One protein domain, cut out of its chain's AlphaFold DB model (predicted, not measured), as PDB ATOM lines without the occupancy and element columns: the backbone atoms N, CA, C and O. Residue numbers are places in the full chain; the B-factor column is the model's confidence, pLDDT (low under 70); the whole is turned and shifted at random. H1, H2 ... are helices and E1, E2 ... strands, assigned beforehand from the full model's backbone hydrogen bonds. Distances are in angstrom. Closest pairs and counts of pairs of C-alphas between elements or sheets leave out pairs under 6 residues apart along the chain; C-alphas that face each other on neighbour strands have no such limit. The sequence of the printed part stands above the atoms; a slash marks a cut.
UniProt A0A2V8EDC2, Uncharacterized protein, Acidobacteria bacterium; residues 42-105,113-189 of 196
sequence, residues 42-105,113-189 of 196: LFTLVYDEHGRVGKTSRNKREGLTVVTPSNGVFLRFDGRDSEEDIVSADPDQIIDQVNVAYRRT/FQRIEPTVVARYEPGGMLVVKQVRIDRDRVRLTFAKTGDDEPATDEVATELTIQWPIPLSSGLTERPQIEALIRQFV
ATOM      1  N   LEU A  42      39.136   3.312  26.869       98.31
ATOM      2  CA  LEU A  42      39.991   3.493  25.696       98.31
ATOM      3  C   LEU A  42      39.240   4.316  24.651       98.31
ATOM      4  O   LEU A  42      38.028   4.155  24.477       98.31
ATOM      5  N   PHE A  43      39.959   5.191  23.955       98.12
ATOM      6  CA  PHE A  43      39.389   6.083  22.950       98.12
ATOM      7  C   PHE A  43      39.905   5.712  21.564       98.12
ATOM      8  O   PHE A  43      41.080   5.392  21.397       98.12
ATOM      9  N   THR A  44      39.028   5.786  20.569       97.56
ATOM     10  CA  THR A  44      39.364   5.539  19.164       97.56
ATOM     11  C   THR A  44      38.778   6.641  18.309       97.56
ATOM     12  O   THR A  44      37.571   6.864  18.364       97.56
ATOM     13  N   LEU A  45      39.586   7.265  17.460       96.94
ATOM     14  CA  LEU A  45      39.070   8.117  16.399       96.94
ATOM     15  C   LEU A  45      38.563   7.243  15.252       96.94
ATOM     16  O   LEU A  45      39.306   6.414  14.724       96.94
ATOM     17  N   VAL A  46      37.306   7.438  14.870       95.94
ATOM     18  CA  VAL A  46      36.738   6.918  13.625       95.94
ATOM     19  C   VAL A  46      36.738   8.047  12.607       95.94
ATOM     20  O   VAL A  46      36.244   9.135  12.907       95.94
ATOM     21  N   TYR A  47      37.287   7.800  11.424       94.75
ATOM     22  CA  TYR A  47      37.425   8.818  10.388       94.75
ATOM     23  C   TYR A  47      37.342   8.228   8.982       94.75
ATOM     24  O   TYR A  47      37.617   7.044   8.761       94.75
ATOM     25  N   ASP A  48      37.007   9.078   8.020       93.25
ATOM     26  CA  ASP A  48      37.122   8.775   6.601       93.25
ATOM     27  C   ASP A  48      38.430   9.356   6.056       93.25
ATOM     28  O   ASP A  48      38.814  10.493   6.331       93.25
ATOM     29  N   GLU A  49      39.153   8.547   5.289       91.00
ATOM     30  CA  GLU A  49      40.423   8.919   4.681       91.00
ATOM     31  C   GLU A  49      40.242   9.052   3.172       91.00
ATOM     32  O   GLU A  49      40.055   8.065   2.453       91.00
ATOM     33  N   HIS A  50      40.321  10.276   2.673       88.00
ATOM     34  CA  HIS A  50      40.285  10.577   1.252       88.00
ATOM     35  C   HIS A  50      41.709  10.583   0.717       88.00
ATOM     36  O   HIS A  50      42.495  11.485   0.999       88.00
ATOM     37  N   GLY A  51      42.046   9.542  -0.034       79.75
ATOM     38  CA  GLY A  51      43.355   9.379  -0.630       79.75
ATOM     39  C   GLY A  51      43.557  10.233  -1.879       79.75
ATOM     40  O   GLY A  51      42.624  10.652  -2.565       79.75
ATOM     41  N   ARG A  52      44.832  10.366  -2.226       71.38
ATOM     42  CA  ARG A  52      45.372  11.150  -3.340       71.38
ATOM     43  C   ARG A  52      44.703  10.912  -4.705       71.38
ATOM     44  O   ARG A  52      44.554  11.849  -5.476       71.38
ATOM     45  N   VAL A  53      44.284   9.680  -5.012       76.38
ATOM     46  CA  VAL A  53      43.723   9.279  -6.328       76.38
ATOM     47  C   VAL A  53      42.191   9.125  -6.276       76.38
ATOM     48  O   VAL A  53      41.607   8.294  -6.962       76.38
ATOM     49  N   GLY A  54      41.520   9.857  -5.381       73.94
ATOM     50  CA  GLY A  54      40.059   9.811  -5.221       73.94
ATOM     51  C   GLY A  54      39.522   8.561  -4.511       73.94
ATOM     52  O   GLY A  54      38.320   8.456  -4.259       73.94
ATOM     53  N   LYS A  55      40.389   7.612  -4.130       83.50
ATOM     54  CA  LYS A  55      39.991   6.470  -3.301       83.50
ATOM     55  C   LYS A  55      39.698   6.955  -1.887       83.50
ATOM     56  O   LYS A  55      40.594   7.425  -1.196       83.50
ATOM     57  N   THR A  56      38.456   6.785  -1.448       87.50
ATOM     58  CA  THR A  56      38.058   7.058  -0.064       87.50
ATOM     59  C   THR A  56      38.026   5.748   0.714       87.50
ATOM     60  O   THR A  56      37.318   4.817   0.330       87.50
ATOM     61  N   SER A  57      38.801   5.662   1.792       89.94
ATOM     62  CA  SER A  57      38.717   4.575   2.767       89.94
ATOM     63  C   SER A  57      37.836   5.037   3.917       89.94
ATOM     64  O   SER A  57      38.225   5.931   4.662       89.94
ATOM     65  N   ARG A  58      36.648   4.450   4.039       92.06
ATOM     66  CA  ARG A  58      35.676   4.852   5.057       92.06
ATOM     67  C   ARG A  58      35.856   4.092   6.362       92.06
ATOM     68  O   ARG A  58      36.320   2.951   6.337       92.06
ATOM     69  N   ASN A  59      35.420   4.697   7.463       91.81
ATOM     70  CA  ASN A  59      35.381   4.097   8.798       91.81
ATOM     71  C   ASN A  59      36.738   3.534   9.251       91.81
ATOM     72  O   ASN A  59      36.813   2.474   9.878       91.81
ATOM     73  N   LYS A  60      37.827   4.234   8.923       92.88
ATOM     74  CA  LYS A  60      39.136   3.954   9.509       92.88
ATOM     75  C   LYS A  60      39.065   4.190  11.011       92.88
ATOM     76  O   LYS A  60      38.305   5.031  11.482       92.88
ATOM     77  N   ARG A  61      39.849   3.422  11.761       94.62
ATOM     78  CA  ARG A  61      39.882   3.459  13.222       94.62
ATOM     79  C   ARG A  61      41.318   3.574  13.690       94.62
ATOM     80  O   ARG A  61      42.159   2.789  13.259       94.62
ATOM     81  N   GLU A  62      41.568   4.511  14.592       94.50
ATOM     82  CA  GLU A  62      42.875   4.707  15.214       94.50
ATOM     83  C   GLU A  62      42.717   4.886  16.722       94.50
ATOM     84  O   GLU A  62      41.957   5.739  17.182       94.50
ATOM     85  N   GLY A  63      43.388   4.033  17.498       97.00
ATOM     86  CA  GLY A  63      43.369   4.128  18.953       97.00
ATOM     87  C   GLY A  63      44.152   5.348  19.419       97.00
ATOM     88  O   GLY A  63      45.304   5.527  19.043       97.00
ATOM     89  N   LEU A  64      43.522   6.168  20.253       98.00
ATOM     90  CA  LEU A  64      44.082   7.434  20.708       98.00
ATOM     91  C   LEU A  64      44.818   7.311  22.042       98.00
ATOM     92  O   LEU A  64      45.643   8.157  22.368       98.00
ATOM     93  N   THR A  65      44.502   6.302  22.855       98.56
ATOM     94  CA  THR A  65      44.992   6.237  24.234       98.56
ATOM     95  C   THR A  65      46.492   5.949  24.286       98.56
ATOM     96  O   THR A  65      46.949   4.845  23.968       98.56
ATOM     97  N   VAL A  66      47.252   6.925  24.781       98.38
ATOM     98  CA  VAL A  66      48.682   6.807  25.063       98.38
ATOM     99  C   VAL A  66      48.922   6.917  26.562       98.38
ATOM    100  O   VAL A  66      48.387   7.794  27.237       98.38
ATOM    101  N   VAL A  67      49.765   6.038  27.092       98.25
ATOM    102  CA  VAL A  67      50.253   6.109  28.469       98.25
ATOM    103  C   VAL A  67      51.773   6.133  28.490       98.25
ATOM    104  O   VAL A  67      52.444   5.412  27.751       98.25
ATOM    105  N   THR A  68      52.313   6.964  29.370       97.25
ATOM    106  CA  THR A  68      53.745   7.070  29.649       97.25
ATOM    107  C   THR A  68      54.002   6.806  31.133       97.25
ATOM    108  O   THR A  68      53.137   7.096  31.964       97.25
ATOM    109  N   PRO A  69      55.195   6.310  31.508       94.75
ATOM    110  CA  PRO A  69      55.573   6.191  32.915       94.75
ATOM    111  C   PRO A  69      55.613   7.534  33.656       94.75
ATOM    112  O   PRO A  69      55.326   7.576  34.847       94.75
ATOM    113  N   SER A  70      55.997   8.618  32.969       92.31
ATOM    114  CA  SER A  70      56.294   9.916  33.589       92.31
ATOM    115  C   SER A  70      55.171  10.944  33.469       92.31
ATOM    116  O   SER A  70      54.981  11.733  34.388       92.31
ATOM    117  N   ASN A  71      54.426  10.946  32.359       89.69
ATOM    118  CA  ASN A  71      53.478  12.017  32.020       89.69
ATOM    119  C   ASN A  71      52.015  11.549  32.110       89.69
ATOM    120  O   ASN A  71      51.104  12.263  31.704       89.69
ATOM    121  N   GLY A  72      51.776  10.338  32.621       95.25
ATOM    122  CA  GLY A  72      50.434   9.787  32.758       95.25
ATOM    123  C   GLY A  72      49.808   9.424  31.412       95.25
ATOM    124  O   GLY A  72      50.455   8.798  30.570       95.25
ATOM    125  N   VAL A  73      48.529   9.763  31.251       97.56
ATOM    126  CA  VAL A  73      47.673   9.331  30.137       97.56
ATOM    127  C   VAL A  73      47.229  10.542  29.326       97.56
ATOM    128  O   VAL A  73      46.783  11.527  29.908       97.56
ATOM    129  N   PHE A  74      47.305  10.443  28.004       97.50
ATOM    130  CA  PHE A  74      46.808  11.446  27.064       97.50
ATOM    131  C   PHE A  74      46.287  10.776  25.788       97.50
ATOM    132  O   PHE A  74      46.435   9.565  25.597       97.50
ATOM    133  N   LEU A  75      45.651  11.561  24.926       97.75
ATOM    134  CA  LEU A  75      45.171  11.139  23.619       97.75
ATOM    135  C   LEU A  75      46.130  11.635  22.544       97.75
ATOM    136  O   LEU A  75      46.542  12.795  22.580       97.75
ATOM    137  N   ARG A  76      46.480  10.768  21.596       97.25
ATOM    138  CA  ARG A  76      47.284  11.130  20.433       97.25
ATOM    139  C   ARG A  76      46.714  10.514  19.169       97.25
ATOM    140  O   ARG A  76      46.465   9.313  19.138       97.25
ATOM    141  N   PHE A  77      46.575  11.330  18.138       96.19
ATOM    142  CA  PHE A  77      46.404  10.878  16.765       96.19
ATOM    143  C   PHE A  77      47.750  11.023  16.049       96.19
ATOM    144  O   PHE A  77      48.318  12.118  16.057       96.19
ATOM    145  N   ASP A  78      48.293   9.933  15.498       91.25
ATOM    146  CA  ASP A  78      49.593   9.996  14.827       91.25
ATOM    147  C   ASP A  78      49.428  10.665  13.448       91.25
ATOM    148  O   ASP A  78      48.590  10.266  12.632       91.25
ATOM    149  N   GLY A  79      50.245  11.684  13.175       83.50
ATOM    150  CA  GLY A  79      50.156  12.481  11.951       83.50
ATOM    151  C   GLY A  79      50.396  11.675  10.662       83.50
ATOM    152  O   GLY A  79      51.109  10.664  10.639       83.50
ATOM    153  N   ARG A  80      49.796  12.116   9.550       83.88
ATOM    154  CA  ARG A  80      49.945  11.554   8.197       83.88
ATOM    155  C   ARG A  80      50.496  12.622   7.255       83.88
ATOM    156  O   ARG A  80      50.254  13.804   7.451       83.88
ATOM    157  N   ASP A  81      51.200  12.196   6.204       72.31
ATOM    158  CA  ASP A  81      51.560  13.048   5.057       72.31
ATOM    159  C   ASP A  81      52.217  14.407   5.406       72.31
ATOM    160  O   ASP A  81      52.062  15.385   4.678       72.31
ATOM    161  N   SER A  82      53.073  14.421   6.436       69.31
ATOM    162  CA  SER A  82      53.832  15.576   6.975       69.31
ATOM    163  C   SER A  82      53.115  16.416   8.031       69.31
ATOM    164  O   SER A  82      53.725  17.353   8.539       69.31
ATOM    165  N   GLU A  83      51.881  16.074   8.398       83.88
ATOM    166  CA  GLU A  83      51.238  16.667   9.571       83.88
ATOM    167  C   GLU A  83      51.867  16.130  10.864       83.88
ATOM    168  O   GLU A  83      52.292  14.971  10.939       83.88
ATOM    169  N   GLU A  84      51.933  16.985  11.883       88.06
ATOM    170  CA  GLU A  84      52.451  16.627  13.202       88.06
ATOM    171  C   GLU A  84      51.469  15.735  13.981       88.06
ATOM    172  O   GLU A  84      50.267  15.688  13.700       88.06
ATOM    173  N   ASP A  85      51.988  15.022  14.984       92.62
ATOM    174  CA  ASP A  85      51.159  14.272  15.930       92.62
ATOM    175  C   ASP A  85      50.243  15.240  16.696       92.62
ATOM    176  O   ASP A  85      50.696  16.223  17.286       92.62
ATOM    177  N   ILE A  86      48.950  14.928  16.749       94.25
ATOM    178  CA  ILE A  86      47.947  15.747  17.437       94.25
ATOM    179  C   ILE A  86      47.728  15.168  18.828       94.25
ATOM    180  O   ILE A  86      47.372  13.996  18.954       94.25
ATOM    181  N   VAL A  87      47.930  15.973  19.873       95.81
ATOM    182  CA  VAL A  87      47.874  15.537  21.275       95.81
ATOM    183  C   VAL A  87      46.872  16.369  22.068       95.81
ATOM    184  O   VAL A  87      46.938  17.596  22.071       95.81
ATOM    185  N   SER A  88      45.988  15.703  22.810       95.31
ATOM    186  CA  SER A  88      45.061  16.358  23.737       95.31
ATOM    187  C   SER A  88      44.741  15.480  24.948       95.31
ATOM    188  O   SER A  88      44.961  14.270  24.948       95.31
ATOM    189  N   ALA A  89      44.221  16.094  26.007       94.19
ATOM    190  CA  ALA A  89      43.603  15.386  27.125       94.19
ATOM    191  C   ALA A  89      42.103  15.118  26.893       94.19
ATOM    192  O   ALA A  89      41.531  14.257  27.559       94.19
ATOM    193  N   ASP A  90      41.481  15.848  25.964       94.19
ATOM    194  CA  ASP A  90      40.042  15.848  25.715       94.19
ATOM    195  C   ASP A  90      39.728  15.226  24.337       94.19
ATOM    196  O   ASP A  90      40.258  15.695  23.322       94.19
ATOM    197  N   PRO A  91      38.887  14.173  24.274       92.69
ATOM    198  CA  PRO A  91      38.427  13.576  23.023       92.69
ATOM    199  C   PRO A  91      37.846  14.571  22.016       92.69
ATOM    200  O   PRO A  91      38.120  14.445  20.822       92.69
ATOM    201  N   ASP A  92      37.069  15.551  22.477       93.44
ATOM    202  CA  ASP A  92      36.367  16.472  21.580       93.44
ATOM    203  C   ASP A  92      37.365  17.434  20.921       93.44
ATOM    204  O   ASP A  92      37.315  17.688  19.717       93.44
ATOM    205  N   GLN A  93      38.384  17.853  21.674       94.81
ATOM    206  CA  GLN A  93      39.478  18.661  21.139       94.81
ATOM    207  C   GLN A  93      40.312  17.917  20.088       94.81
ATOM    208  O   GLN A  93      40.840  18.564  19.187       94.81
ATOM    209  N   ILE A  94      40.439  16.583  20.163       94.25
ATOM    210  CA  ILE A  94      41.118  15.810  19.107       94.25
ATOM    211  C   ILE A  94      40.363  15.943  17.783       94.25
ATOM    212  O   ILE A  94      40.996  16.173  16.757       94.25
ATOM    213  N   ILE A  95      39.030  15.825  17.789       93.38
ATOM    214  CA  ILE A  95      38.222  15.986  16.570       93.38
ATOM    215  C   ILE A  95      38.461  17.367  15.962       93.38
ATOM    216  O   ILE A  95      38.748  17.470  14.768       93.38
ATOM    217  N   ASP A  96      38.380  18.415  16.779       93.62
ATOM    218  CA  ASP A  96      38.562  19.791  16.322       93.62
ATOM    219  C   ASP A  96      39.966  20.024  15.759       93.62
ATOM    220  O   ASP A  96      40.117  20.586  14.674       93.62
ATOM    221  N   GLN A  97      41.001  19.542  16.450       94.12
ATOM    222  CA  GLN A  97      42.385  19.691  16.007       94.12
ATOM    223  C   GLN A  97      42.667  18.906  14.722       94.12
ATOM    224  O   GLN A  97      43.307  19.444  13.823       94.12
ATOM    225  N   VAL A  98      42.150  17.678  14.582       92.69
ATOM    226  CA  VAL A  98      42.276  16.904  13.335       92.69
ATOM    227  C   VAL A  98      41.529  17.611  12.200       92.69
ATOM    228  O   VAL A  98      42.071  17.755  11.107       92.69
ATOM    229  N   ASN A  99      40.328  18.132  12.458       90.94
ATOM    230  CA  ASN A  99      39.580  18.916  11.476       90.94
ATOM    231  C   ASN A  99      40.336  20.164  11.018       90.94
ATOM    232  O   ASN A  99      40.225  20.527   9.852       90.94
ATOM    233  N   VAL A 100      41.071  20.829  11.913       90.38
ATOM    234  CA  VAL A 100      41.886  22.008  11.590       90.38
ATOM    235  C   VAL A 100      43.146  21.619  10.820       90.38
ATOM    236  O   VAL A 100      43.398  22.208   9.773       90.38
ATOM    237  N   ALA A 101      43.899  20.622  11.291       89.31
ATOM    238  CA  ALA A 101      45.154  20.191  10.671       89.31
ATOM    239  C   ALA A 101      44.939  19.652   9.249       89.31
ATOM    240  O   ALA A 101      45.669  19.996   8.325       89.31
ATOM    241  N   TYR A 102      43.874  18.874   9.044       87.88
ATOM    242  CA  TYR A 102      43.550  18.293   7.740       87.88
ATOM    243  C   TYR A 102      42.512  19.114   6.956       87.88
ATOM    244  O   TYR A 102      42.061  18.692   5.883       87.88
ATOM    245  N   ARG A 103      42.157  20.318   7.438       78.75
ATOM    246  CA  ARG A 103      41.427  21.312   6.641       78.75
ATOM    247  C   ARG A 103      42.392  21.945   5.657       78.75
ATOM    248  O   ARG A 103      43.292  22.678   6.053       78.75
ATOM    249  N   ARG A 104      42.140  21.793   4.357       65.19
ATOM    250  CA  ARG A 104      42.736  22.692   3.362       65.19
ATOM    251  C   ARG A 104      41.721  23.660   2.784       65.19
ATOM    252  O   ARG A 104      40.634  23.278   2.350       65.19
ATOM    253  N   THR A 105      42.136  24.924   2.786       50.44
ATOM    254  CA  THR A 105      41.511  26.065   2.124       50.44
ATOM    255  C   THR A 105      41.602  25.859   0.616       50.44
ATOM    256  O   THR A 105      42.678  25.641   0.067       50.44
ATOM    257  N   PHE A 113      46.510  15.414  -2.317       64.81
ATOM    258  CA  PHE A 113      46.507  15.472  -0.846       64.81
ATOM    259  C   PHE A 113      45.647  14.374  -0.209       64.81
ATOM    260  O   PHE A 113      44.650  13.929  -0.778       64.81
ATOM    261  N   GLN A 114      46.063  13.931   0.979       76.31
ATOM    262  CA  GLN A 114      45.275  13.078   1.861       76.31
ATOM    263  C   GLN A 114      44.408  13.973   2.755       76.31
ATOM    264  O   GLN A 114      44.933  14.817   3.476       76.31
ATOM    265  N   ARG A 115      43.083  13.809   2.709       86.69
ATOM    266  CA  ARG A 115      42.158  14.467   3.646       86.69
ATOM    267  C   ARG A 115      41.660  13.452   4.660       86.69
ATOM    268  O   ARG A 115      41.255  12.354   4.288       86.69
ATOM    269  N   ILE A 116      41.668  13.847   5.925       90.31
ATOM    270  CA  ILE A 116      41.124  13.072   7.034       90.31
ATOM    271  C   ILE A 116      39.876  13.792   7.520       90.31
ATOM    272  O   ILE A 116      39.926  14.981   7.821       90.31
ATOM    273  N   GLU A 117      38.759  13.078   7.551       92.19
ATOM    274  CA  GLU A 117      37.477  13.580   8.030       92.19
ATOM    275  C   GLU A 117      37.068  12.803   9.287       92.19
ATOM    276  O   GLU A 117      36.553  11.688   9.180       92.19
ATOM    277  N   PRO A 118      37.352  13.346  10.485       93.56
ATOM    278  CA  PRO A 118      36.856  12.831  11.753       93.56
ATOM    279  C   PRO A 118      35.341  12.661  11.742       93.56
ATOM    280  O   PRO A 118      34.601  13.623  11.548       93.56
ATOM    281  N   THR A 119      34.880  11.450  12.027       94.25
ATOM    282  CA  THR A 119      33.449  11.154  12.138       94.25
ATOM    283  C   THR A 119      33.013  11.189  13.596       94.25
ATOM    284  O   THR A 119      32.024  11.829  13.940       94.25
ATOM    285  N   VAL A 120      33.733  10.471  14.466       95.50
ATOM    286  CA  VAL A 120      33.393  10.347  15.891       95.50
ATOM    287  C   VAL A 120      34.581   9.817  16.690       95.50
ATOM    288  O   VAL A 120      35.394   9.055  16.164       95.50
ATOM    289  N   VAL A 121      34.651  10.138  17.983       96.88
ATOM    290  CA  VAL A 121      35.492   9.395  18.929       96.88
ATOM    291  C   VAL A 121      34.659   8.310  19.606       96.88
ATOM    292  O   VAL A 121      33.774   8.579  20.417       96.88
ATOM    293  N   ALA A 122      34.951   7.055  19.278       96.50
ATOM    294  CA  ALA A 122      34.365   5.904  19.945       96.50
ATOM    295  C   ALA A 122      35.008   5.693  21.324       96.50
ATOM    296  O   ALA A 122      36.228   5.790  21.483       96.50
ATOM    297  N   ARG A 123      34.170   5.353  22.306       97.44
ATOM    298  CA  ARG A 123      34.563   5.093  23.694       97.44
ATOM    299  C   ARG A 123      34.361   3.621  24.025       97.44
ATOM    300  O   ARG A 123      33.282   3.074  23.808       97.44
ATOM    301  N   TYR A 124      35.397   2.994  24.562       96.62
ATOM    302  CA  TYR A 124      35.377   1.608  25.011       96.62
ATOM    303  C   TYR A 124      35.432   1.591  26.532       96.62
ATOM    304  O   TYR A 124      36.497   1.779  27.115       96.62
ATOM    305  N   GLU A 125      34.269   1.437  27.155       96.75
ATOM    306  CA  GLU A 125      34.092   1.628  28.594       96.75
ATOM    307  C   GLU A 125      34.544   0.415  29.433       96.75
ATOM    308  O   GLU A 125      34.638  -0.707  28.917       96.75
ATOM    309  N   PRO A 126      34.832   0.617  30.736       97.38
ATOM    310  CA  PRO A 126      35.163  -0.465  31.656       97.38
ATOM    311  C   PRO A 126      34.135  -1.603  31.643       97.38
ATOM    312  O   PRO A 126      32.931  -1.375  31.570       97.38
ATOM    313  N   GLY A 127      34.622  -2.840  31.731       94.06
ATOM    314  CA  GLY A 127      33.820  -4.061  31.636       94.06
ATOM    315  C   GLY A 127      33.644  -4.594  30.211       94.06
ATOM    316  O   GLY A 127      33.320  -5.767  30.055       94.06
ATOM    317  N   GLY A 128      33.912  -3.787  29.177       93.88
ATOM    318  CA  GLY A 128      33.884  -4.258  27.791       93.88
ATOM    319  C   GLY A 128      34.970  -5.301  27.507       93.88
ATOM    320  O   GLY A 128      36.097  -5.192  28.000       93.88
ATOM    321  N   MET A 129      34.628  -6.305  26.695       94.06
ATOM    322  CA  MET A 129      35.510  -7.427  26.362       94.06
ATOM    323  C   MET A 129      36.180  -7.232  25.005       94.06
ATOM    324  O   MET A 129      35.525  -6.974  23.995       94.06
ATOM    325  N   LEU A 130      37.495  -7.417  24.966       94.38
ATOM    326  CA  LEU A 130      38.317  -7.290  23.771       94.38
ATOM    327  C   LEU A 130      39.285  -8.470  23.653       94.38
ATOM    328  O   LEU A 130      39.621  -9.129  24.638       94.38
ATOM    329  N   VAL A 131      39.794  -8.696  22.446       94.81
ATOM    330  CA  VAL A 131      40.921  -9.601  22.198       94.81
ATOM    331  C   VAL A 131      42.121  -8.780  21.754       94.81
ATOM    332  O   VAL A 131      41.997  -7.913  20.892       94.81
ATOM    333  N   VAL A 132      43.296  -9.062  22.315       96.31
ATOM    334  CA  VAL A 132      44.562  -8.492  21.835       96.31
ATOM    335  C   VAL A 132      44.891  -9.125  20.483       96.31
ATOM    336  O   VAL A 132      45.428 -10.229  20.419       96.31
ATOM    337  N   LYS A 133      44.561  -8.444  19.387       95.06
ATOM    338  CA  LYS A 133      44.775  -8.947  18.025       95.06
ATOM    339  C   LYS A 133      46.257  -8.955  17.659       95.06
ATOM    340  O   LYS A 133      46.752  -9.921  17.087       95.06
ATOM    341  N   GLN A 134      46.957  -7.877  17.994       96.56
ATOM    342  CA  GLN A 134      48.352  -7.684  17.625       96.56
ATOM    343  C   GLN A 134      49.101  -6.945  18.728       96.56
ATOM    344  O   GLN A 134      48.559  -6.055  19.383       96.56
ATOM    345  N   VAL A 135      50.370  -7.308  18.897       98.00
ATOM    346  CA  VAL A 135      51.316  -6.588  19.747       98.00
ATOM    347  C   VAL A 135      52.483  -6.135  18.886       98.00
ATOM    348  O   VAL A 135      53.163  -6.954  18.265       98.00
ATOM    349  N   ARG A 136      52.726  -4.828  18.846       97.50
ATOM    350  CA  ARG A 136      53.835  -4.229  18.106       97.50
ATOM    351  C   ARG A 136      54.799  -3.563  19.076       97.50
ATOM    352  O   ARG A 136      54.381  -2.803  19.942       97.50
ATOM    353  N   ILE A 137      56.087  -3.852  18.923       97.44
ATOM    354  CA  ILE A 137      57.165  -3.246  19.707       97.44
ATOM    355  C   ILE A 137      58.037  -2.457  18.736       97.44
ATOM    356  O   ILE A 137      58.786  -3.043  17.953       97.44
ATOM    357  N   ASP A 138      57.925  -1.136  18.788       96.06
ATOM    358  CA  ASP A 138      58.782  -0.212  18.053       96.06
ATOM    359  C   ASP A 138      60.012   0.157  18.909       96.06
ATOM    360  O   ASP A 138      60.320  -0.486  19.918       96.06
ATOM    361  N   ARG A 139      60.777   1.170  18.490       96.38
ATOM    362  CA  ARG A 139      61.993   1.595  19.199       96.38
ATOM    363  C   ARG A 139      61.691   2.087  20.613       96.38
ATOM    364  O   ARG A 139      62.446   1.774  21.517       96.38
ATOM    365  N   ASP A 140      60.627   2.853  20.784       97.06
ATOM    366  CA  ASP A 140      60.260   3.594  21.995       97.06
ATOM    367  C   ASP A 140      58.774   3.423  22.356       97.06
ATOM    368  O   ASP A 140      58.277   4.057  23.281       97.06
ATOM    369  N   ARG A 141      58.040   2.576  21.625       97.56
ATOM    370  CA  ARG A 141      56.597   2.377  21.790       97.56
ATOM    371  C   ARG A 141      56.256   0.891  21.824       97.56
ATOM    372  O   ARG A 141      56.825   0.098  21.077       97.56
ATOM    373  N   VAL A 142      55.279   0.528  22.647       98.19
ATOM    374  CA  VAL A 142      54.581  -0.760  22.567       98.19
ATOM    375  C   VAL A 142      53.113  -0.490  22.282       98.19
ATOM    376  O   VAL A 142      52.471   0.224  23.046       98.19
ATOM    377  N   ARG A 143      52.574  -1.056  21.202       98.44
ATOM    378  CA  ARG A 143      51.159  -0.933  20.835       98.44
ATOM    379  C   ARG A 143      50.455  -2.266  20.980       98.44
ATOM    380  O   ARG A 143      50.938  -3.282  20.476       98.44
ATOM    381  N   LEU A 144      49.313  -2.242  21.651       98.50
ATOM    382  CA  LEU A 144      48.369  -3.346  21.691       98.50
ATOM    383  C   LEU A 144      47.170  -2.942  20.846       98.50
ATOM    384  O   LEU A 144      46.455  -2.008  21.202       98.50
ATOM    385  N   THR A 145      46.959  -3.650  19.744       97.75
ATOM    386  CA  THR A 145      45.783  -3.482  18.893       97.75
ATOM    387  C   THR A 145      44.724  -4.472  19.349       97.75
ATOM    388  O   THR A 145      44.987  -5.674  19.457       97.75
ATOM    389  N   PHE A 146      43.519  -3.979  19.607       96.62
ATOM    390  CA  PHE A 146      42.409  -4.775  20.102       96.62
ATOM    391  C   PHE A 146      41.336  -4.952  19.035       96.62
ATOM    392  O   PHE A 146      41.032  -4.020  18.293       96.62
ATOM    393  N   ALA A 147      40.721  -6.128  19.003       94.75
ATOM    394  CA  ALA A 147      39.510  -6.412  18.241       94.75
ATOM    395  C   ALA A 147      38.339  -6.657  19.201       94.75
ATOM    396  O   ALA A 147      38.542  -7.041  20.360       94.75
ATOM    397  N   LYS A 148      37.111  -6.433  18.725       90.75
ATOM    398  CA  LYS A 148      35.915  -6.809  19.488       90.75
ATOM    399  C   LYS A 148      35.813  -8.332  19.551       90.75
ATOM    400  O   LYS A 148      36.139  -9.025  18.588       90.75
ATOM    401  N   THR A 149      35.350  -8.839  20.687       81.81
ATOM    402  CA  THR A 149      34.951 -10.247  20.806       81.81
ATOM    403  C   THR A 149      33.517 -10.340  20.289       81.81
ATOM    404  O   THR A 149      32.670  -9.595  20.775       81.81
ATOM    405  N   GLY A 150      33.247 -11.168  19.277       65.88
ATOM    406  CA  GLY A 150      31.870 -11.562  18.973       65.88
ATOM    407  C   GLY A 150      31.389 -12.535  20.047       65.88
ATOM    408  O   GLY A 150      32.204 -13.301  20.558       65.88
ATOM    409  N   ASP A 151      30.103 -12.504  20.401       55.09
ATOM    410  CA  ASP A 151      29.575 -13.341  21.491       55.09
ATOM    411  C   ASP A 151      29.744 -14.852  21.220       55.09
ATOM    412  O   ASP A 151      29.894 -15.605  22.173       55.09
ATOM    413  N   ASP A 152      29.864 -15.277  19.952       54.78
ATOM    414  CA  ASP A 152      30.171 -16.667  19.557       54.78
ATOM    415  C   ASP A 152      31.049 -16.789  18.288       54.78
ATOM    416  O   ASP A 152      31.296 -17.887  17.786       54.78
ATOM    417  N   GLU A 153      31.564 -15.674  17.761       52.22
ATOM    418  CA  GLU A 153      32.387 -15.659  16.544       52.22
ATOM    419  C   GLU A 153      33.861 -15.353  16.849       52.22
ATOM    420  O   GLU A 153      34.168 -14.617  17.798       52.22
ATOM    421  N   PRO A 154      34.806 -15.903  16.056       55.16
ATOM    422  CA  PRO A 154      36.203 -15.498  16.147       55.16
ATOM    423  C   PRO A 154      36.299 -13.975  16.021       55.16
ATOM    424  O   PRO A 154      35.538 -13.362  15.275       55.16
ATOM    425  N   ALA A 155      37.221 -13.371  16.780       59.75
ATOM    426  CA  ALA A 155      37.430 -11.926  16.777       59.75
ATOM    427  C   ALA A 155      37.436 -11.402  15.334       59.75
ATOM    428  O   ALA A 155      38.173 -11.922  14.492       59.75
ATOM    429  N   THR A 156      36.591 -10.409  15.050       62.81
ATOM    430  CA  THR A 156      36.496  -9.862  13.699       62.81
ATOM    431  C   THR A 156      37.848  -9.290  13.290       62.81
ATOM    432  O   THR A 156      38.632  -8.812  14.117       62.81
ATOM    433  N   ASP A 157      38.141  -9.306  11.990       67.94
ATOM    434  CA  ASP A 157      39.384  -8.719  11.495       67.94
ATOM    435  C   ASP A 157      39.443  -7.188  11.672       67.94
ATOM    436  O   ASP A 157      40.502  -6.580  11.491       67.94
ATOM    437  N   GLU A 158      38.341  -6.564  12.078       83.06
ATOM    438  CA  GLU A 158      38.234  -5.131  12.308       83.06
ATOM    439  C   GLU A 158      38.904  -4.714  13.629       83.06
ATOM    440  O   GLU A 158      38.585  -5.197  14.716       83.06
ATOM    441  N   VAL A 159      39.835  -3.763  13.536       89.69
ATOM    442  CA  VAL A 159      40.466  -3.138  14.705       89.69
ATOM    443  C   VAL A 159      39.429  -2.314  15.457       89.69
ATOM    444  O   VAL A 159      38.817  -1.419  14.893       89.69
ATOM    445  N   ALA A 160      39.253  -2.573  16.745       93.75
ATOM    446  CA  ALA A 160      38.345  -1.827  17.602       93.75
ATOM    447  C   ALA A 160      39.011  -0.559  18.163       93.75
ATOM    448  O   ALA A 160      38.475   0.551  18.058       93.75
ATOM    449  N   THR A 161      40.176  -0.734  18.784       97.00
ATOM    450  CA  THR A 161      40.941   0.318  19.464       97.00
ATOM    451  C   THR A 161      42.394  -0.108  19.649       97.00
ATOM    452  O   THR A 161      42.742  -1.263  19.394       97.00
ATOM    453  N   GLU A 162      43.238   0.810  20.110       97.94
ATOM    454  CA  GLU A 162      44.639   0.554  20.437       97.94
ATOM    455  C   GLU A 162      45.010   1.199  21.775       97.94
ATOM    456  O   GLU A 162      44.488   2.251  22.142       97.94
ATOM    457  N   LEU A 163      45.944   0.572  22.487       98.56
ATOM    458  CA  LEU A 163      46.630   1.154  23.636       98.56
ATOM    459  C   LEU A 163      48.108   1.281  23.296       98.56
ATOM    460  O   LEU A 163      48.768   0.277  23.011       98.56
ATOM    461  N   THR A 164      48.635   2.497  23.388       98.62
ATOM    462  CA  THR A 164      50.059   2.757  23.186       98.62
ATOM    463  C   THR A 164      50.748   3.032  24.514       98.62
ATOM    464  O   THR A 164      50.411   3.973  25.227       98.62
ATOM    465  N   ILE A 165      51.768   2.240  24.824       98.44
ATOM    466  CA  ILE A 165      52.723   2.520  25.891       98.44
ATOM    467  C   ILE A 165      53.907   3.251  25.263       98.44
ATOM    468  O   ILE A 165      54.662   2.663  24.489       98.44
ATOM    469  N   GLN A 166      54.061   4.534  25.571       98.12
ATOM    470  CA  GLN A 166      55.169   5.360  25.102       98.12
ATOM    471  C   GLN A 166      56.267   5.392  26.168       98.12
ATOM    472  O   GLN A 166      56.037   5.786  27.313       98.12
ATOM    473  N   TRP A 167      57.475   4.997  25.778       97.25
ATOM    474  CA  TRP A 167      58.661   5.018  26.624       97.25
ATOM    475  C   TRP A 167      59.491   6.286  26.355       97.25
ATOM    476  O   TRP A 167      59.550   6.733  25.208       97.25
ATOM    477  N   PRO A 168      60.120   6.897  27.380       95.00
ATOM    478  CA  PRO A 168      60.878   8.145  27.218       95.00
ATOM    479  C   PRO A 168      62.226   7.962  26.508       95.00
ATOM    480  O   PRO A 168      62.800   8.923  26.005       95.00
ATOM    481  N   ILE A 169      62.746   6.735  26.482       95.75
ATOM    482  CA  ILE A 169      63.993   6.366  25.807       95.75
ATOM    483  C   ILE A 169      63.763   5.117  24.953       95.75
ATOM    484  O   ILE A 169      62.776   4.409  25.161       95.75
ATOM    485  N   PRO A 170      64.656   4.801  24.002       97.50
ATOM    486  CA  PRO A 170      64.576   3.545  23.274       97.50
ATOM    487  C   PRO A 170      64.538   2.340  24.220       97.50
ATOM    488  O   PRO A 170      65.365   2.226  25.123       97.50
ATOM    489  N   LEU A 171      63.591   1.440  23.980       96.38
ATOM    490  CA  LEU A 171      63.463   0.166  24.665       96.38
ATOM    491  C   LEU A 171      64.715  -0.668  24.432       96.38
ATOM    492  O   LEU A 171      65.214  -0.778  23.303       96.38
ATOM    493  N   SER A 172      65.174  -1.320  25.492       95.12
ATOM    494  CA  SER A 172      66.264  -2.278  25.393       95.12
ATOM    495  C   SER A 172      65.955  -3.368  24.352       95.12
ATOM    496  O   SER A 172      64.799  -3.707  24.049       95.12
ATOM    497  N   SER A 173      67.001  -3.950  23.767       91.88
ATOM    498  CA  SER A 173      66.840  -5.061  22.824       91.88
ATOM    499  C   SER A 173      66.157  -6.258  23.499       91.88
ATOM    500  O   SER A 173      65.195  -6.784  22.947       91.88
ATOM    501  N   GLY A 174      66.573  -6.584  24.730       93.12
ATOM    502  CA  GLY A 174      66.014  -7.639  25.584       93.12
ATOM    503  C   GLY A 174      64.663  -7.336  26.241       93.12
ATOM    504  O   GLY A 174      64.114  -8.223  26.890       93.12
ATOM    505  N   LEU A 175      64.120  -6.126  26.078       95.56
ATOM    506  CA  LEU A 175      62.893  -5.656  26.731       95.56
ATOM    507  C   LEU A 175      62.935  -5.791  28.271       95.56
ATOM    508  O   LEU A 175      62.018  -6.326  28.892       95.56
ATOM    509  N   THR A 176      64.000  -5.302  28.909       95.81
ATOM    510  CA  THR A 176      64.148  -5.241  30.374       95.81
ATOM    511  C   THR A 176      63.065  -4.405  31.057       95.81
ATOM    512  O   THR A 176      62.765  -4.624  32.225       95.81
ATOM    513  N   GLU A 177      62.435  -3.492  30.321       97.06
ATOM    514  CA  GLU A 177      61.317  -2.644  30.749       97.06
ATOM    515  C   GLU A 177      59.980  -3.403  30.819       97.06
ATOM    516  O   GLU A 177      58.949  -2.843  31.205       97.06
ATOM    517  N   ARG A 178      59.969  -4.678  30.408       97.00
ATOM    518  CA  ARG A 178      58.769  -5.513  30.326       97.00
ATOM    519  C   ARG A 178      57.887  -5.449  31.583       97.00
ATOM    520  O   ARG A 178      56.689  -5.238  31.404       97.00
ATOM    521  N   PRO A 179      58.396  -5.614  32.821       97.31
ATOM    522  CA  PRO A 179      57.540  -5.588  34.008       97.31
ATOM    523  C   PRO A 179      56.770  -4.271  34.160       97.31
ATOM    524  O   PRO A 179      55.586  -4.276  34.493       97.31
ATOM    525  N   GLN A 180      57.416  -3.144  33.867       97.75
ATOM    526  CA  GLN A 180      56.810  -1.820  33.949       97.75
ATOM    527  C   GLN A 180      55.798  -1.598  32.820       97.75
ATOM    528  O   GLN A 180      54.711  -1.082  33.067       97.75
ATOM    529  N   ILE A 181      56.116  -2.037  31.599       98.06
ATOM    530  CA  ILE A 181      55.186  -1.996  30.461       98.06
ATOM    531  C   ILE A 181      53.929  -2.817  30.777       98.06
ATOM    532  O   ILE A 181      52.815  -2.327  30.604       98.06
ATOM    533  N   GLU A 182      54.084  -4.037  31.297       98.00
ATOM    534  CA  GLU A 182      52.948  -4.866  31.710       98.00
ATOM    535  C   GLU A 182      52.138  -4.215  32.833       98.00
ATOM    536  O   GLU A 182      50.909  -4.280  32.809       98.00
ATOM    537  N   ALA A 183      52.796  -3.569  33.799       97.69
ATOM    538  CA  ALA A 183      52.109  -2.840  34.857       97.69
ATOM    539  C   ALA A 183      51.245  -1.704  34.287       97.69
ATOM    540  O   ALA A 183      50.091  -1.573  34.693       97.69
ATOM    541  N   LEU A 184      51.754  -0.940  33.311       98.25
ATOM    542  CA  LEU A 184      50.993   0.111  32.627       98.25
ATOM    543  C   LEU A 184      49.812  -0.462  31.837       98.25
ATOM    544  O   LEU A 184      48.697   0.033  31.977       98.25
ATOM    545  N   ILE A 185      50.007  -1.551  31.086       98.38
ATOM    546  CA  ILE A 185      48.911  -2.230  30.372       98.38
ATOM    547  C   ILE A 185      47.822  -2.674  31.361       98.38
ATOM    548  O   ILE A 185      46.631  -2.462  31.125       98.38
ATOM    549  N   ARG A 186      48.217  -3.231  32.514       97.88
ATOM    550  CA  ARG A 186      47.292  -3.726  33.548       97.88
ATOM    551  C   ARG A 186      46.481  -2.637  34.254       97.88
ATOM    552  O   ARG A 186      45.529  -2.977  34.966       97.88
ATOM    553  N   GLN A 187      46.822  -1.360  34.066       97.94
ATOM    554  CA  GLN A 187      45.978  -0.239  34.492       97.94
ATOM    555  C   GLN A 187      44.744  -0.084  33.600       97.94
ATOM    556  O   GLN A 187      43.713   0.382  34.076       97.94
ATOM    557  N   PHE A 188      44.837  -0.479  32.328       98.25
ATOM    558  CA  PHE A 188      43.771  -0.314  31.341       98.25
ATOM    559  C   PHE A 188      42.996  -1.586  31.078       98.25
ATOM    560  O   PHE A 188      41.814  -1.505  30.773       98.25
ATOM    561  N   VAL A 189      43.632  -2.749  31.204       97.88
ATOM    562  CA  VAL A 189      42.992  -4.036  30.929       97.88
ATOM    563  C   VAL A 189      43.389  -5.098  31.953       97.88
ATOM    564  O   VAL A 189      44.398  -4.981  32.646       97.88
TER     565      VAL A 189
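Overview. This is residues 42 to 105 and 113 to 189 of the 196 residues of an uncharacterized protein of Acidobacteria bacterium (UniProt A0A2V8EDC2). Two strongly twisted sheets, one of six strands and one of three, join where E1 and E2 come up to E9, with H1 in the hollow between E6 and E1 of the small sheet and E5 and E4 of the large one. H2 packs on another part of the large sheet, over E3 and E9. The printed part has 141 residues, with two named helices and nine named strands in the order E1 E2 E3 E4 E5 H1 E6 E7 E8 E9 H2. The large sheet, E5 E4 E3 E9 E8 E7, is mixed and the small one, E2 E1 E6, antiparallel; the class is mixed, helices and strands. The whole is compact, with a radius of gyration of the C-alphas of 15.9 A and spans of 47 by 41 by 27 A.

Arrangement. E3, residues 65 to 68, and E9, residues 159 to 166, are parallel, with N 67 and O 164 at 2.9 A. E7, residues 129 to 137, E8, residues 141 to 148, and E9 form a meander, each strand the antiparallel neighbour of the one before; N 133 and O 145 are 2.8 A apart, N 144 and O 163 2.9 A. E3, E4, residues 72 to 77, and E5, residues 86 to 88, form another, with N 66 and O 74 at 2.9 A and N 75 and O 88 at 2.8 A. E1, residues 42 to 50, is antiparallel to E2, residues 56 to 63, with N 45 and O 62 at 2.8 A, and to E6, residues 115 to 124, with N 44 and O 122 at 2.9 A. E2 and E9 touch, the C-alphas of Gly 63 and Glu 162 being closest at 4.1 A. H1, residues 91 to 101, is on the small sheet at a height of 8.9 A, two layers, and touches E6, closest at C-alphas 95 and 118, 5.9 A. H2, residues 178 to 188, is on the large sheet at a height of 9.5 A; C-alphas 165 and 181 of E9 and H2 are closest at 6.9 A. H1 and H2 are apart. In H1 every O i to N i+4 pair is within hydrogen-bond range, in H2 6 of 7.

Along the chain. E1 begins at C-alpha 42, (39.991, 3.493, 25.696), and is 25.5 A long; E6 is 25.8 A, E7 23.0 A, E8 22.7 A, E2 20.0 A and E9 19.9 A. E2 bends by 59 degrees at residue 59. H1 is 15.5 A long; H2, 15.9 A, ends at C-alpha 188, (43.771, -0.314, 31.341).

Size, cuts and confidence. The C-alphas of Thr 105 and Thr 176 are farthest apart, 47.9 A. Residues 106 to 112 are not printed; C-alphas 105 and 113 are 12.1 A apart across the cut. The link E9 to H2 is long. Residues 82, 104 to 105, 113 and 150 to 157 have pLDDT under 70.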